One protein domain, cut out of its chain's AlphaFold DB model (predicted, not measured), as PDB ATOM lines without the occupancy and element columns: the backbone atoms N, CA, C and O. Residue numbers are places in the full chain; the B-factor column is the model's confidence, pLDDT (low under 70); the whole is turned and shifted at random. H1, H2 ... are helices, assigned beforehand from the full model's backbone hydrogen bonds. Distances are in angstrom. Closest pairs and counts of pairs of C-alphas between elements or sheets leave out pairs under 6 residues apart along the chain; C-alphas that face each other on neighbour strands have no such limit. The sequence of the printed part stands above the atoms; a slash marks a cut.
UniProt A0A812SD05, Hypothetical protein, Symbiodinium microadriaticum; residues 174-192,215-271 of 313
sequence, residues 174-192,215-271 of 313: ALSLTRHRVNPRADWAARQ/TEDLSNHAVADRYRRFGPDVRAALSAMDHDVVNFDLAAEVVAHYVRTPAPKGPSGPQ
ATOM      1  N   ALA A 174     122.740 147.973 188.375       92.50
ATOM      2  CA  ALA A 174     121.347 148.129 187.970       92.50
ATOM      3  C   ALA A 174     120.761 146.801 187.468       92.50
ATOM      4  O   ALA A 174     119.701 146.385 187.934       92.50
ATOM      5  N   LEU A 175     121.488 146.092 186.597       92.44
ATOM      6  CA  LEU A 175     121.111 144.762 186.108       92.44
ATOM      7  C   LEU A 175     120.992 143.744 187.249       92.44
ATOM      8  O   LEU A 175     120.046 142.953 187.283       92.44
ATOM      9  N   SER A 176     121.921 143.775 188.208       92.81
ATOM     10  CA  SER A 176     121.876 142.904 189.385       92.81
ATOM     11  C   SER A 176     120.686 143.214 190.304       92.81
ATOM     12  O   SER A 176     120.098 142.292 190.874       92.81
ATOM     13  N   LEU A 177     120.325 144.491 190.464       91.12
ATOM     14  CA  LEU A 177     119.227 144.949 191.323       91.12
ATOM     15  C   LEU A 177     117.853 144.598 190.753       91.12
ATOM     16  O   LEU A 177     116.962 144.180 191.495       91.12
ATOM     17  N   THR A 178     117.671 144.774 189.445       91.44
ATOM     18  CA  THR A 178     116.381 144.546 188.783       91.44
ATOM     19  C   THR A 178     116.204 143.111 188.302       91.44
ATOM     20  O   THR A 178     115.070 142.682 188.093       91.44
ATOM     21  N   ARG A 179     117.301 142.349 188.160       89.94
ATOM     22  CA  ARG A 179     117.330 141.050 187.462       89.94
ATOM     23  C   ARG A 179     116.767 141.164 186.044       89.94
ATOM     24  O   ARG A 179     116.024 140.289 185.586       89.94
ATOM     25  N   HIS A 180     117.105 142.266 185.379       88.56
ATOM     26  CA  HIS A 180     116.613 142.594 184.050       88.56
ATOM     27  C   HIS A 180     116.914 141.477 183.050       88.56
ATOM     28  O   HIS A 180     118.025 140.945 182.999       88.56
ATOM     29  N   ARG A 181     115.920 141.129 182.229       84.75
ATOM     30  CA  ARG A 181     116.071 140.120 181.178       84.75
ATOM     31  C   ARG A 181     116.194 140.795 179.827       84.75
ATOM     32  O   ARG A 181     115.258 141.444 179.370       84.75
ATOM     33  N   VAL A 182     117.323 140.569 179.160       82.56
ATOM     34  CA  VAL A 182     117.547 141.108 177.821       82.56
ATOM     35  C   VAL A 182     116.633 140.425 176.813       82.56
ATOM     36  O   VAL A 182     116.697 139.211 176.621       82.56
ATOM     37  N   ASN A 183     115.774 141.212 176.164       83.25
ATOM     38  CA  ASN A 183     114.979 140.765 175.029       83.25
ATOM     39  C   ASN A 183     115.798 140.978 173.744       83.25
ATOM     40  O   ASN A 183     115.985 142.127 173.351       83.25
ATOM     41  N   PRO A 184     116.221 139.919 173.026       79.19
ATOM     42  CA  PRO A 184     117.041 140.060 171.816       79.19
ATOM     43  C   PRO A 184     116.371 140.843 170.678       79.19
ATOM     44  O   PRO A 184     117.026 141.217 169.710       79.19
ATOM     45  N   ARG A 185     115.048 141.050 170.753       79.69
ATOM     46  CA  ARG A 185     114.267 141.817 169.771       79.69
ATOM     47  C   ARG A 185     114.065 143.281 170.167       79.69
ATOM     48  O   ARG A 185     113.424 144.007 169.407       79.69
ATOM     49  N   ALA A 186     114.547 143.695 171.336       80.56
ATOM     50  CA  ALA A 186     114.478 145.085 171.759       80.56
ATOM     51  C   ALA A 186     115.342 145.976 170.856       80.56
ATOM     52  O   ALA A 186     116.295 145.530 170.218       80.56
ATOM     53  N   ASP A 187     114.982 147.250 170.779       77.75
ATOM     54  CA  ASP A 187     115.698 148.267 170.012       77.75
ATOM     55  C   ASP A 187     117.058 148.636 170.619       77.75
ATOM     56  O   ASP A 187     117.949 149.033 169.876       77.75
ATOM     57  N   TRP A 188     117.223 148.432 171.927       79.31
ATOM     58  CA  TRP A 188     118.466 148.606 172.686       79.31
ATOM     59  C   TRP A 188     119.309 147.322 172.819       79.31
ATOM     60  O   TRP A 188     120.372 147.339 173.437       79.31
ATOM     61  N   ALA A 189     118.852 146.184 172.286       82.31
ATOM     62  CA  ALA A 189     119.641 144.954 172.304       82.31
ATOM     63  C   ALA A 189     120.755 145.016 171.250       82.31
ATOM     64  O   ALA A 189     120.524 145.450 170.116       82.31
ATOM     65  N   ALA A 190     121.946 144.520 171.596       78.25
ATOM     66  CA  ALA A 190     123.064 144.397 170.674       78.25
ATOM     67  C   ALA A 190     122.652 143.482 169.513       78.25
ATOM     68  O   ALA A 190     122.606 142.255 169.629       78.25
ATOM     69  N   ARG A 191     122.316 144.072 168.363       69.12
ATOM     70  CA  ARG A 191     122.054 143.285 167.158       69.12
ATOM     71  C   ARG A 191     123.364 142.628 166.752       69.12
ATOM     72  O   ARG A 191     124.369 143.320 166.587       69.12
ATOM     73  N   GLN A 192     123.348 141.313 166.515       53.59
ATOM     74  CA  GLN A 192     124.409 140.690 165.728       53.59
ATOM     75  C   GLN A 192     124.493 141.470 164.418       53.59
ATOM     76  O   GLN A 192     123.548 141.482 163.625       53.59
ATOM     77  N   THR A 215     136.591 152.948 172.152       55.41
ATOM     78  CA  THR A 215     135.410 152.155 172.521       55.41
ATOM     79  C   THR A 215     135.880 151.033 173.437       55.41
ATOM     80  O   THR A 215     136.786 150.288 173.052       55.41
ATOM     81  N   GLU A 216     135.330 150.954 174.650       61.38
ATOM     82  CA  GLU A 216     135.677 149.898 175.599       61.38
ATOM     83  C   GLU A 216     135.543 148.516 174.934       61.38
ATOM     84  O   GLU A 216     134.612 148.270 174.163       61.38
ATOM     85  N   ASP A 217     136.490 147.612 175.203       66.69
ATOM     86  CA  ASP A 217     136.394 146.229 174.736       66.69
ATOM     87  C   ASP A 217     135.286 145.515 175.519       66.69
ATOM     88  O   ASP A 217     135.442 145.156 176.686       66.69
ATOM     89  N   LEU A 218     134.141 145.348 174.860       66.06
ATOM     90  CA  LEU A 218     132.954 144.678 175.384       66.06
ATOM     91  C   LEU A 218     132.839 143.234 174.878       66.06
ATOM     92  O   LEU A 218     131.757 142.641 174.910       66.06
ATOM     93  N   SER A 219     133.937 142.645 174.393       69.12
ATOM     94  CA  SER A 219     133.962 141.225 174.057       69.12
ATOM     95  C   SER A 219     133.570 140.374 175.269       69.12
ATOM     96  O   SER A 219     133.846 140.716 176.421       69.12
ATOM     97  N   ASN A 220     132.948 139.217 175.021       69.00
ATOM     98  CA  ASN A 220     132.526 138.307 176.094       69.00
ATOM     99  C   ASN A 220     133.674 137.953 177.053       69.00
ATOM    100  O   ASN A 220     133.437 137.748 178.239       69.00
ATOM    101  N   HIS A 221     134.912 137.894 176.549       72.56
ATOM    102  CA  HIS A 221     136.096 137.633 177.364       72.56
ATOM    103  C   HIS A 221     136.442 138.820 178.277       72.56
ATOM    104  O   HIS A 221     136.592 138.627 179.483       72.56
ATOM    105  N   ALA A 222     136.481 140.042 177.737       76.06
ATOM    106  CA  ALA A 222     136.749 141.252 178.509       76.06
ATOM    107  C   ALA A 222     135.667 141.513 179.573       76.06
ATOM    108  O   ALA A 222     135.980 141.818 180.725       76.06
ATOM    109  N   VAL A 223     134.391 141.302 179.230       78.12
ATOM    110  CA  VAL A 223     133.267 141.396 180.178       78.12
ATOM    111  C   VAL A 223     133.372 140.316 181.263       78.12
ATOM    112  O   VAL A 223     133.152 140.596 182.443       78.12
ATOM    113  N   ALA A 224     133.735 139.082 180.898       76.19
ATOM    114  CA  ALA A 224     133.862 137.990 181.859       76.19
ATOM    115  C   ALA A 224     134.964 138.230 182.899       76.19
ATOM    116  O   ALA A 224     134.752 137.895 184.068       76.19
ATOM    117  N   ASP A 225     136.092 138.807 182.484       80.56
ATOM    118  CA  ASP A 225     137.218 139.120 183.365       80.56
ATOM    119  C   ASP A 225     136.932 140.353 184.240       80.56
ATOM    120  O   ASP A 225     137.030 140.298 185.473       80.56
ATOM    121  N   ARG A 226     136.453 141.445 183.626       82.25
ATOM    122  CA  ARG A 226     136.194 142.727 184.307       82.25
ATOM    123  C   ARG A 226     135.063 142.638 185.330       82.25
ATOM    124  O   ARG A 226     135.188 143.160 186.438       82.25
ATOM    125  N   TYR A 227     133.990 141.918 185.003       84.12
ATOM    126  CA  TYR A 227     132.789 141.803 185.838       84.12
ATOM    127  C   TYR A 227     132.681 140.450 186.550       84.12
ATOM    128  O   TYR A 227     131.587 140.004 186.892       84.12
ATOM    129  N   ARG A 228     133.812 139.790 186.835       84.56
ATOM    130  CA  ARG A 228     133.876 138.482 187.524       84.56
ATOM    131  C   ARG A 228     133.134 138.404 188.866       84.56
ATOM    132  O   ARG A 228     132.806 137.311 189.316       84.56
ATOM    133  N   ARG A 229     132.893 139.549 189.518       88.75
ATOM    134  CA  ARG A 229     132.143 139.651 190.785       88.75
ATOM    135  C   ARG A 229     130.630 139.495 190.600       88.75
ATOM    136  O   ARG A 229     129.935 139.238 191.577       88.75
ATOM    137  N   PHE A 230     130.131 139.642 189.376       87.50
ATOM    138  CA  PHE A 230     128.714 139.561 189.052       87.50
ATOM    139  C   PHE A 230     128.337 138.182 188.500       87.50
ATOM    140  O   PHE A 230     129.141 137.478 187.880       87.50
ATOM    141  N   GLY A 231     127.081 137.792 188.731       88.00
ATOM    142  CA  GLY A 231     126.542 136.510 188.281       88.00
ATOM    143  C   GLY A 231     126.592 136.334 186.754       88.00
ATOM    144  O   GLY A 231     126.701 137.315 186.013       88.00
ATOM    145  N   PRO A 232     126.513 135.085 186.254       86.56
ATOM    146  CA  PRO A 232     126.512 134.805 184.816       86.56
ATOM    147  C   PRO A 232     125.388 135.545 184.073       86.56
ATOM    148  O   PRO A 232     125.623 136.025 182.970       86.56
ATOM    149  N   ASP A 233     124.224 135.724 184.704       87.38
ATOM    150  CA  ASP A 233     123.078 136.427 184.114       87.38
ATOM    151  C   ASP A 233     123.372 137.910 183.838       87.38
ATOM    152  O   ASP A 233     123.067 138.415 182.760       87.38
ATOM    153  N   VAL A 234     124.020 138.602 184.782       89.50
ATOM    154  CA  VAL A 234     124.400 140.019 184.633       89.50
ATOM    155  C   VAL A 234     125.443 140.173 183.531       89.50
ATOM    156  O   VAL A 234     125.318 141.051 182.681       89.50
ATOM    157  N   ARG A 235     126.445 139.287 183.497       87.50
ATOM    158  CA  ARG A 235     127.482 139.296 182.455       87.50
ATOM    159  C   ARG A 235     126.898 139.038 181.067       87.50
ATOM    160  O   ARG A 235     127.247 139.739 180.125       87.50
ATOM    161  N   ALA A 236     125.971 138.087 180.950       85.38
ATOM    162  CA  ALA A 236     125.266 137.822 179.701       85.38
ATOM    163  C   ALA A 236     124.424 139.026 179.251       85.38
ATOM    164  O   ALA A 236     124.411 139.352 178.064       85.38
ATOM    165  N   ALA A 237     123.757 139.710 180.186       87.44
ATOM    166  CA  ALA A 237     122.994 140.916 179.890       87.44
ATOM    167  C   ALA A 237     123.892 142.065 179.396       87.44
ATOM    168  O   ALA A 237     123.587 142.659 178.366       87.44
ATOM    169  N   LEU A 238     125.025 142.323 180.063       87.56
ATOM    170  CA  LEU A 238     125.992 143.358 179.665       87.56
ATOM    171  C   LEU A 238     126.505 143.166 178.232       87.56
ATOM    172  O   LEU A 238     126.591 144.131 177.474       87.56
ATOM    173  N   SER A 239     126.816 141.924 177.850       84.00
ATOM    174  CA  SER A 239     127.276 141.591 176.495       84.00
ATOM    175  C   SER A 239     126.173 141.669 175.433       84.00
ATOM    176  O   SER A 239     126.471 141.768 174.245       84.00
ATOM    177  N   ALA A 240     124.902 141.601 175.834       84.69
ATOM    178  CA  ALA A 240     123.756 141.588 174.927       84.69
ATOM    179  C   ALA A 240     123.090 142.967 174.748       84.69
ATOM    180  O   ALA A 240     122.108 143.069 174.010       84.69
ATOM    181  N   MET A 241     123.593 144.015 175.402       84.25
ATOM    182  CA  MET A 241     123.077 145.385 175.309       84.25
ATOM    183  C   MET A 241     123.909 146.242 174.350       84.25
ATOM    184  O   MET A 241     125.128 146.108 174.281       84.25
ATOM    185  N   ASP A 242     123.238 147.128 173.616       83.06
ATOM    186  CA  ASP A 242     123.879 148.227 172.897       83.06
ATOM    187  C   ASP A 242     124.102 149.389 173.876       83.06
ATOM    188  O   ASP A 242     123.147 149.945 174.417       83.06
ATOM    189  N   HIS A 243     125.365 149.729 174.136       83.19
ATOM    190  CA  HIS A 243     125.747 150.747 175.124       83.19
ATOM    191  C   HIS A 243     125.606 152.178 174.587       83.19
ATOM    192  O   HIS A 243     125.646 153.124 175.371       83.19
ATOM    193  N   ASP A 244     125.366 152.337 173.282       80.00
ATOM    194  CA  ASP A 244     125.095 153.636 172.657       80.00
ATOM    195  C   ASP A 244     123.601 154.019 172.731       80.00
ATOM    196  O   ASP A 244     123.215 155.134 172.364       80.00
ATOM    197  N   VAL A 245     122.736 153.109 173.199       81.62
ATOM    198  CA  VAL A 245     121.278 153.291 173.242       81.62
ATOM    199  C   VAL A 245     120.756 153.192 174.675       81.62
ATOM    200  O   VAL A 245     120.996 152.226 175.393       81.62
ATOM    201  N   VAL A 246     119.959 154.181 175.091       84.25
ATOM    202  CA  VAL A 246     119.322 154.177 176.417       84.25
ATOM    203  C   VAL A 246     118.245 153.088 176.493       84.25
ATOM    204  O   VAL A 246     117.242 153.138 175.781       84.25
ATOM    205  N   ASN A 247     118.413 152.138 177.415       89.25
ATOM    206  CA  ASN A 247     117.407 151.127 177.739       89.25
ATOM    207  C   ASN A 247     116.364 151.691 178.726       89.25
ATOM    208  O   ASN A 247     116.566 151.709 179.944       89.25
ATOM    209  N   PHE A 248     115.229 152.154 178.195       87.88
ATOM    210  CA  PHE A 248     114.135 152.712 178.998       87.88
ATOM    211  C   PHE A 248     113.407 151.671 179.858       87.88
ATOM    212  O   PHE A 248     112.888 152.032 180.915       87.88
ATOM    213  N   ASP A 249     113.387 150.401 179.443       88.75
ATOM    214  CA  ASP A 249     112.765 149.322 180.217       88.75
ATOM    215  C   ASP A 249     113.544 149.095 181.517       88.75
ATOM    216  O   ASP A 249     112.970 149.105 182.606       88.75
ATOM    217  N   LEU A 250     114.875 149.009 181.417       91.62
ATOM    218  CA  LEU A 250     115.759 148.920 182.576       91.62
ATOM    219  C   LEU A 250     115.636 150.157 183.473       91.62
ATOM    220  O   LEU A 250     115.535 150.022 184.692       91.62
ATOM    221  N   ALA A 251     115.591 151.364 182.897       91.25
ATOM    222  CA  ALA A 251     115.398 152.588 183.675       91.25
ATOM    223  C   ALA A 251     114.076 152.559 184.470       91.25
ATOM    224  O   ALA A 251     114.060 152.874 185.661       91.25
ATOM    225  N   ALA A 252     112.977 152.126 183.844       91.06
ATOM    226  CA  ALA A 252     111.684 151.978 184.507       91.06
ATOM    227  C   ALA A 252     111.713 150.912 185.615       91.06
ATOM    228  O   ALA A 252     111.140 151.122 186.686       91.06
ATOM    229  N   GLU A 253     112.408 149.792 185.401       92.88
ATOM    230  CA  GLU A 253     112.592 148.750 186.415       92.88
ATOM    231  C   GLU A 253     113.406 149.238 187.619       92.88
ATOM    232  O   GLU A 253     113.037 148.940 188.757       92.88
ATOM    233  N   VAL A 254     114.463 150.028 187.397       93.31
ATOM    234  CA  VAL A 254     115.258 150.646 188.472       93.31
ATOM    235  C   VAL A 254     114.393 151.604 189.291       93.31
ATOM    236  O   VAL A 254     114.386 151.536 190.522       93.31
ATOM    237  N   VAL A 255     113.598 152.453 188.632       92.38
ATOM    238  CA  VAL A 255     112.638 153.329 189.323       92.38
ATOM    239  C   VAL A 255     111.647 152.493 190.135       92.38
ATOM    240  O   VAL A 255     111.438 152.752 191.318       92.38
ATOM    241  N   ALA A 256     111.073 151.446 189.538       91.69
ATOM    242  CA  ALA A 256     110.123 150.573 190.213       91.69
ATOM    243  C   ALA A 256     110.746 149.829 191.409       91.69
ATOM    244  O   ALA A 256     110.061 149.597 192.406       91.69
ATOM    245  N   HIS A 257     112.031 149.470 191.343       91.50
ATOM    246  CA  HIS A 257     112.775 148.901 192.466       91.50
ATOM    247  C   HIS A 257     112.845 149.887 193.641       91.50
ATOM    248  O   HIS A 257     112.470 149.531 194.760       91.50
ATOM    249  N   TYR A 258     113.242 151.139 193.398       88.75
ATOM    250  CA  TYR A 258     113.349 152.150 194.457       88.75
ATOM    251  C   TYR A 258     112.000 152.643 194.986       88.75
ATOM    252  O   TYR A 258     111.910 153.002 196.153       88.75
ATOM    253  N   VAL A 259     110.936 152.602 194.181       87.94
ATOM    254  CA  VAL A 259     109.571 152.893 194.654       87.94
ATOM    255  C   VAL A 259     109.055 151.801 195.599       87.94
ATOM    256  O   VAL A 259     108.330 152.099 196.545       87.94
ATOM    257  N   ARG A 260     109.408 150.530 195.355       87.81
ATOM    258  CA  ARG A 260     109.006 149.399 196.213       87.81
ATOM    259  C   ARG A 260     109.901 149.230 197.440       87.81
ATOM    260  O   ARG A 260     109.478 148.623 198.420       87.81
ATOM    261  N   THR A 261     111.127 149.738 197.382       83.81
ATOM    262  CA  THR A 261     112.071 149.689 198.499       83.81
ATOM    263  C   THR A 261     111.739 150.804 199.494       83.81
ATOM    264  O   THR A 261     111.478 151.931 199.075       83.81
ATOM    265  N   PRO A 262     111.734 150.542 200.813       76.38
ATOM    266  CA  PRO A 262     111.536 151.597 201.797       76.38
ATOM    267  C   PRO A 262     112.568 152.710 201.604       76.38
ATOM    268  O   PRO A 262     113.770 152.442 201.572       76.38
ATOM    269  N   ALA A 263     112.103 153.954 201.487       75.94
ATOM    270  CA  ALA A 263     113.009 155.089 201.372       75.94
ATOM    271  C   ALA A 263     113.917 155.182 202.618       75.94
ATOM    272  O   ALA A 263     113.497 154.788 203.716       75.94
ATOM    273  N   PRO A 264     115.138 155.731 202.478       72.50
ATOM    274  CA  PRO A 264     116.002 156.013 203.617       72.50
ATOM    275  C   PRO A 264     115.247 156.803 204.692       72.50
ATOM    276  O   PRO A 264     114.421 157.665 204.380       72.50
ATOM    277  N   LYS A 265     115.511 156.509 205.971       69.44
ATOM    278  CA  LYS A 265     114.902 157.254 207.079       69.44
ATOM    279  C   LYS A 265     115.438 158.687 207.071       69.44
ATOM    280  O   LYS A 265     116.581 158.919 207.449       69.44
ATOM    281  N   GLY A 266     114.601 159.628 206.651       65.44
ATOM    282  CA  GLY A 266     114.829 161.051 206.844       65.44
ATOM    283  C   GLY A 266     114.379 161.520 208.236       65.44
ATOM    284  O   GLY A 266     113.771 160.747 208.987       65.44
ATOM    285  N   PRO A 267     114.613 162.802 208.572       59.59
ATOM    286  CA  PRO A 267     114.241 163.399 209.861       59.59
ATOM    287  C   PRO A 267     112.742 163.282 210.187       59.59
ATOM    288  O   PRO A 267     112.351 163.203 211.345       59.59
ATOM    289  N   SER A 268     111.904 163.245 209.151       63.19
ATOM    290  CA  SER A 268     110.439 163.200 209.209       63.19
ATOM    291  C   SER A 268     109.861 161.876 208.674       63.19
ATOM    292  O   SER A 268     108.683 161.790 208.324       63.19
ATOM    293  N   GLY A 269     110.684 160.819 208.627       70.50
ATOM    294  CA  GLY A 269     110.317 159.479 208.159       70.50
ATOM    295  C   GLY A 269     110.904 159.123 206.785       70.50
ATOM    296  O   GLY A 269     111.740 159.856 206.261       70.50
ATOM    297  N   PRO A 270     110.510 157.979 206.192       70.44
ATOM    298  CA  PRO A 270     111.014 157.561 204.888       70.44
ATOM    299  C   PRO A 270     110.535 158.537 203.807       70.44
ATOM    300  O   PRO A 270     109.334 158.609 203.518       70.44
ATOM    301  N   GLN A 271     111.475 159.301 203.251       70.31
ATOM    302  CA  GLN A 271     111.256 160.289 202.196       70.31
ATOM    303  C   GLN A 271     112.423 160.253 201.206       70.31
ATOM    304  O   GLN A 271     113.583 160.176 201.601       70.31
TER     305      GLN A 271
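This is residues 174 to 192 and 215 to 271 of the 313 residues of the protein "Hypothetical protein" of Symbiodinium microadriaticum (UniProt A0A812SD05). Reading from residue 174, you meet a loose, elongated set of four helices: the short H1 sits between H3 and the longest helix H4, while H2 packs on H3. Beyond H4 a tail leads off, and its residues 264 to 269 stick out at one end of the long axis. The printed part has 76 residues, with H1, H2, H3 and H4 in that order and no named strand; the class is all helix, though under half of the residues, 34, are in named elements. The radius of gyration of the C-alphas is 15.3 A and the spans are 50 by 27 by 21 A.

Start at H1, residues 174 to 178, which touches H4, residues 248 to 260; the closest C-alphas are those of Thr 178 and Glu 253, 6.1 A apart. H1 only just touches H3, residues 232 to 240, with 3 pairs of C-alphas within 8 A, the closest being Leu 175 and Val 234 at 6.0 A. H2, residues 220 to 226, touches H3 at a steep tilt of 58 degrees, opposite ways, with the C-alphas of Asn 220 and Ser 239 closest at 6.2 A. H2 is apart from H1 and H4, and H3 is apart from H4. In H1, H2, H3 and H4 every O i to N i+4 pair is within hydrogen-bond range.

Find C-alpha 174 at (121.347, 148.129, 187.970), where H1 begins its 6.2 A. H2 measures 10.0 A and H3 12.3 A. H4 runs 18.3 A from C-alpha 248 at (114.135, 152.712, 178.998) to C-alpha 260 at (109.006, 149.399, 196.213).

The C-alphas farthest apart, Gln 192 and Ser 268, are 50.9 A from each other. Residues 193 to 214 are not printed; C-alphas 192 and 215 are 17.3 A apart across this cut, in the link from H1 to H2. The link H2 to H3 is tight and H3 to H4 is short. Look for pLDDT under 70 at residues 191 to 192, 215 to 220 and 265 to 268.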